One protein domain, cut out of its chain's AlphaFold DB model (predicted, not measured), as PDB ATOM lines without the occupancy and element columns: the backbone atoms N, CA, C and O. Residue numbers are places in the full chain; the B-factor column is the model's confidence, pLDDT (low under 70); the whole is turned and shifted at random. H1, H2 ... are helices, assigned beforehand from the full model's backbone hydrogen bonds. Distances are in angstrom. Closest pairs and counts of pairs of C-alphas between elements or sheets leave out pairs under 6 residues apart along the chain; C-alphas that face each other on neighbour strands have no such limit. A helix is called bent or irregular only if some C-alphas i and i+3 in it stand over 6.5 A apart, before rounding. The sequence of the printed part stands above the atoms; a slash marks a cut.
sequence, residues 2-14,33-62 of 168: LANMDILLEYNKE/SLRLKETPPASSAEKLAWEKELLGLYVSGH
ATOM      1  N   LEU A   2     222.542 258.635 297.274       77.69
ATOM      2  CA  LEU A   2     222.376 259.540 296.120       77.69
ATOM      3  C   LEU A   2     220.909 259.939 295.863       77.69
ATOM      4  O   LEU A   2     220.583 261.114 295.814       77.69
ATOM      5  N   ALA A   3     220.005 258.957 295.831       82.50
ATOM      6  CA  ALA A   3     218.571 259.169 295.605       82.50
ATOM      7  C   ALA A   3     217.841 259.983 296.696       82.50
ATOM      8  O   ALA A   3     216.672 260.317 296.537       82.50
ATOM      9  N   ASN A   4     218.503 260.263 297.819       86.31
ATOM     10  CA  ASN A   4     217.962 261.076 298.904       86.31
ATOM     11  C   ASN A   4     218.691 262.427 299.034       86.31
ATOM     12  O   ASN A   4     218.462 263.123 300.019       86.31
ATOM     13  N   MET A   5     219.565 262.809 298.088       85.00
ATOM     14  CA  MET A   5     220.297 264.083 298.163       85.00
ATOM     15  C   MET A   5     219.360 265.287 298.242       85.00
ATOM     16  O   MET A   5     219.588 266.151 299.080       85.00
ATOM     17  N   ASP A   6     218.287 265.314 297.454       84.25
ATOM     18  CA  ASP A   6     217.339 266.434 297.470       84.25
ATOM     19  C   ASP A   6     216.649 266.571 298.834       84.25
ATOM     20  O   ASP A   6     216.594 267.660 299.395       84.25
ATOM     21  N   ILE A   7     216.234 265.444 299.425       85.00
ATOM     22  CA  ILE A   7     215.611 265.391 300.761       85.00
ATOM     23  C   ILE A   7     216.592 265.873 301.839       85.00
ATOM     24  O   ILE A   7     216.212 266.576 302.773       85.00
ATOM     25  N   LEU A   8     217.870 265.505 301.713       84.69
ATOM     26  CA  LEU A   8     218.924 265.928 302.635       84.69
ATOM     27  C   LEU A   8     219.234 267.428 302.511       84.69
ATOM     28  O   LEU A   8     219.438 268.093 303.527       84.69
ATOM     29  N   LEU A   9     219.270 267.957 301.286       83.94
ATOM     30  CA  LEU A   9     219.495 269.378 301.017       83.94
ATOM     31  C   LEU A   9     218.325 270.233 301.511       83.94
ATOM     32  O   LEU A   9     218.549 271.281 302.116       83.94
ATOM     33  N   GLU A  10     217.093 269.773 301.305       83.06
ATOM     34  CA  GLU A  10     215.877 270.445 301.766       83.06
ATOM     35  C   GLU A  10     215.820 270.506 303.299       83.06
ATOM     36  O   GLU A  10     215.686 271.591 303.866       83.06
ATOM     37  N   TYR A  11     216.088 269.384 303.976       82.00
ATOM     38  CA  TYR A  11     216.195 269.341 305.438       82.00
ATOM     39  C   TYR A  11     217.290 270.277 305.986       82.00
ATOM     40  O   TYR A  11     217.095 270.955 307.000       82.00
ATOM     41  N   ASN A  12     218.456 270.339 305.329       80.75
ATOM     42  CA  ASN A  12     219.533 271.248 305.731       80.75
ATOM     43  C   ASN A  12     219.118 272.718 305.562       80.75
ATOM     44  O   ASN A  12     219.319 273.514 306.476       80.75
ATOM     45  N   LYS A  13     218.482 273.067 304.439       80.25
ATOM     46  CA  LYS A  13     218.002 274.427 304.165       80.25
ATOM     47  C   LYS A  13     216.982 274.897 305.203       80.25
ATOM     48  O   LYS A  13     217.095 276.024 305.683       80.25
ATOM     49  N   GLU A  14     216.027 274.049 305.583       72.75
ATOM     50  CA  GLU A  14     215.061 274.348 306.651       72.75
ATOM     51  C   GLU A  14     215.748 274.531 308.010       72.75
ATOM     52  O   GLU A  14     215.438 275.463 308.753       72.75
ATOM     53  N   SER A  33     211.912 263.761 311.981       65.38
ATOM     54  CA  SER A  33     212.730 262.573 311.803       65.38
ATOM     55  C   SER A  33     213.038 262.486 310.318       65.38
ATOM     56  O   SER A  33     212.126 262.249 309.524       65.38
ATOM     57  N   LEU A  34     214.293 262.711 309.943       72.69
ATOM     58  CA  LEU A  34     214.755 262.548 308.575       72.69
ATOM     59  C   LEU A  34     214.479 261.102 308.142       72.69
ATOM     60  O   LEU A  34     215.145 260.166 308.587       72.69
ATOM     61  N   ARG A  35     213.464 260.913 307.295       77.94
ATOM     62  CA  ARG A  35     213.103 259.606 306.742       77.94
ATOM     63  C   ARG A  35     213.641 259.507 305.332       77.94
ATOM     64  O   ARG A  35     213.125 260.132 304.410       77.94
ATOM     65  N   LEU A  36     214.688 258.709 305.179       82.38
ATOM     66  CA  LEU A  36     215.226 258.385 303.869       82.38
ATOM     67  C   LEU A  36     214.279 257.414 303.164       82.38
ATOM     68  O   LEU A  36     213.785 256.463 303.767       82.38
ATOM     69  N   LYS A  37     214.050 257.645 301.874       84.31
ATOM     70  CA  LYS A  37     213.391 256.677 301.002       84.31
ATOM     71  C   LYS A  37     214.305 255.468 300.854       84.31
ATOM     72  O   LYS A  37     215.488 255.624 300.527       84.31
ATOM     73  N   GLU A  38     213.757 254.280 301.082       81.50
ATOM     74  CA  GLU A  38     214.449 253.037 300.766       81.50
ATOM     75  C   GLU A  38     214.655 252.956 299.257       81.50
ATOM     76  O   GLU A  38     213.728 253.127 298.465       81.50
ATOM     77  N   THR A  39     215.898 252.724 298.858       81.94
ATOM     78  CA  THR A  39     216.281 252.589 297.457       81.94
ATOM     79  C   THR A  39     217.145 251.356 297.294       81.94
ATOM     80  O   THR A  39     217.958 251.086 298.186       81.94
ATOM     81  N   PRO A  40     217.023 250.636 296.166       83.88
ATOM     82  CA  PRO A  40     217.876 249.492 295.908       83.88
ATOM     83  C   PRO A  40     219.355 249.911 295.951       83.88
ATOM     84  O   PRO A  40     219.695 251.040 295.573       83.88
ATOM     85  N   PRO A  41     220.249 249.035 296.437       82.81
ATOM     86  CA  PRO A  41     221.678 249.293 296.369       82.81
ATOM     87  C   PRO A  41     222.111 249.410 294.903       82.81
ATOM     88  O   PRO A  41     221.661 248.635 294.061       82.81
ATOM     89  N   ALA A  42     223.004 250.361 294.614       80.75
ATOM     90  CA  ALA A  42     223.572 250.520 293.278       80.75
ATOM     91  C   ALA A  42     224.249 249.222 292.823       80.75
ATOM     92  O   ALA A  42     224.976 248.584 293.600       80.75
ATOM     93  N   SER A  43     224.020 248.854 291.566       83.38
ATOM     94  CA  SER A  43     224.656 247.701 290.943       83.38
ATOM     95  C   SER A  43     226.169 247.906 290.846       83.38
ATOM     96  O   SER A  43     226.680 249.029 290.850       83.38
ATOM     97  N   SER A  44     226.920 246.808 290.744       76.19
ATOM     98  CA  SER A  44     228.377 246.885 290.592       76.19
ATOM     99  C   SER A  44     228.787 247.641 289.323       76.19
ATOM    100  O   SER A  44     229.783 248.353 289.346       76.19
ATOM    101  N   ALA A  45     228.009 247.536 288.242       76.62
ATOM    102  CA  ALA A  45     228.267 248.260 286.999       76.62
ATOM    103  C   ALA A  45     228.095 249.778 287.169       76.62
ATOM    104  O   ALA A  45     228.950 250.539 286.725       76.62
ATOM    105  N   GLU A  46     227.042 250.215 287.866       78.06
ATOM    106  CA  GLU A  46     226.809 251.637 288.154       78.06
ATOM    107  C   GLU A  46     227.906 252.217 289.049       78.06
ATOM    108  O   GLU A  46     228.413 253.300 288.779       78.06
ATOM    109  N   LYS A  47     228.337 251.472 290.075       81.19
ATOM    110  CA  LYS A  47     229.450 251.895 290.939       81.19
ATOM    111  C   LYS A  47     230.746 252.076 290.152       81.19
ATOM    112  O   LYS A  47     231.420 253.083 290.326       81.19
ATOM    113  N   LEU A  48     231.066 251.127 289.272       77.69
ATOM    114  CA  LEU A  48     232.249 251.202 288.413       77.69
ATOM    115  C   LEU A  48     232.164 252.373 287.427       77.69
ATOM    116  O   LEU A  48     233.167 253.042 287.191       77.69
ATOM    117  N   ALA A  49     230.978 252.642 286.874       79.25
ATOM    118  CA  ALA A  49     230.752 253.797 286.014       79.25
ATOM    119  C   ALA A  49     231.004 255.112 286.769       79.25
ATOM    120  O   ALA A  49     231.750 255.954 286.276       79.25
ATOM    121  N   TRP A  50     230.475 255.252 287.990       83.62
ATOM    122  CA  TRP A  50     230.716 256.431 288.828       83.62
ATOM    123  C   TRP A  50     232.177 256.574 289.252       83.62
ATOM    124  O   TRP A  50     232.692 257.685 289.258       83.62
ATOM    125  N   GLU A  51     232.869 255.480 289.585       82.00
ATOM    126  CA  GLU A  51     234.305 255.528 289.893       82.00
ATOM    127  C   GLU A  51     235.103 256.076 288.715       82.00
ATOM    128  O   GLU A  51     235.922 256.974 288.891       82.00
ATOM    129  N   LYS A  52     234.814 255.611 287.499       77.56
ATOM    130  CA  LYS A  52     235.465 256.137 286.304       77.56
ATOM    131  C   LYS A  52     235.088 257.591 286.022       77.56
ATOM    132  O   LYS A  52     235.962 258.371 285.669       77.56
ATOM    133  N   GLU A  53     233.823 257.967 286.174       79.50
ATOM    134  CA  GLU A  53     233.373 259.341 285.933       79.50
ATOM    135  C   GLU A  53     233.989 260.334 286.932       79.50
ATOM    136  O   GLU A  53     234.399 261.427 286.550       79.50
ATOM    137  N   LEU A  54     234.104 259.943 288.205       81.69
ATOM    138  CA  LEU A  54     234.573 260.818 289.283       81.69
ATOM    139  C   LEU A  54     236.094 260.797 289.464       81.69
ATOM    140  O   LEU A  54     236.686 261.824 289.790       81.69
ATOM    141  N   LEU A  55     236.727 259.633 289.301       77.38
ATOM    142  CA  LEU A  55     238.156 259.425 289.571       77.38
ATOM    143  C   LEU A  55     238.979 259.234 288.292       77.38
ATOM    144  O   LEU A  55     240.207 259.255 288.352       77.38
ATOM    145  N   GLY A  56     238.335 259.017 287.144       69.56
ATOM    146  CA  GLY A  56     239.005 258.705 285.878       69.56
ATOM    147  C   GLY A  56     239.551 257.276 285.791       69.56
ATOM    148  O   GLY A  56     240.150 256.916 284.781       69.56
ATOM    149  N   LEU A  57     239.373 256.456 286.830       70.94
ATOM    150  CA  LEU A  57     239.937 255.112 286.932       70.94
ATOM    151  C   LEU A  57     239.059 254.203 287.797       70.94
ATOM    152  O   LEU A  57     238.324 254.671 288.662       70.94
ATOM    153  N   TYR A  58     239.160 252.894 287.572       70.88
ATOM    154  CA  TYR A  58     238.442 251.892 288.357       70.88
ATOM    155  C   TYR A  58     239.265 251.485 289.590       70.88
ATOM    156  O   TYR A  58     240.378 250.980 289.440       70.88
ATOM    157  N   VAL A  59     238.733 251.694 290.800       68.00
ATOM    158  CA  VAL A  59     239.439 251.410 292.068       68.00
ATOM    159  C   VAL A  59     238.951 250.107 292.692       68.00
ATOM    160  O   VAL A  59     239.758 249.301 293.155       68.00
ATOM    161  N   SER A  60     237.635 249.891 292.717       66.50
ATOM    162  CA  SER A  60     237.027 248.792 293.476       66.50
ATOM    163  C   SER A  60     236.937 247.477 292.699       66.50
ATOM    164  O   SER A  60     236.710 246.427 293.301       66.50
ATOM    165  N   GLY A  61     237.092 247.502 291.375       66.62
ATOM    166  CA  GLY A  61     237.030 246.313 290.522       66.62
ATOM    167  C   GLY A  61     237.229 246.656 289.050       66.62
ATOM    168  O   GLY A  61     237.126 247.810 288.666       66.62
ATOM    169  N   HIS A  62     237.517 245.673 288.205       68.75
ATOM    170  CA  HIS A  62     237.649 245.879 286.760       68.75
ATOM    171  C   HIS A  62     236.405 245.356 286.030       68.75
ATOM    172  O   HIS A  62     235.878 244.312 286.415       68.75
TER     173      HIS A  62
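AT A GLANCE: This is residues 2 to 14 and 33 to 62 of the 168 residues of the protein "OB domain-containing protein" of Bacteroidetes bacterium RIFCSPHIGHO2_02_FULL_44_7 (UniProt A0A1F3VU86). Two separate helices, H1 and H2, stand at the two ends of a thin, open model; the unnamed stretch of residues 33 to 43 runs past H1 to the start of H2, and the tail, residues 56 to 62, folds back beside H2. The printed part has 43 residues with two named helices, H1 then H2, and no named strand: all helix. It is only just extended, close to loose, with a radius of gyration of the C-alphas of 14.0 A, and only just flat, spanning 40 by 20 by 11 A.

IN THESE COORDINATES: Find C-alpha 2 at (222.376, 259.540, 296.120); from there H1, residues 2 to 14, runs 19.6 A. It is irregular: C-alphas 3 and 6 are 7.6 A apart. H2, residues 44 to 55, runs 15.9 A to C-alpha 55 at (238.156, 259.425, 289.571).

HOW THE PARTS SIT: H1 and H2 are apart. In H2 every O i to N i+4 pair is within hydrogen-bond range; in H1, 7 of 9 are.

THE WHOLE: The farthest C-alphas, Glu 14 and His 62, are 41.4 A apart. Residues 15 to 32 are not printed, and C-alphas 14 and 33 are 13.1 A apart across this cut. Look for pLDDT under 70 at residues 33, 56 and 59 to 62.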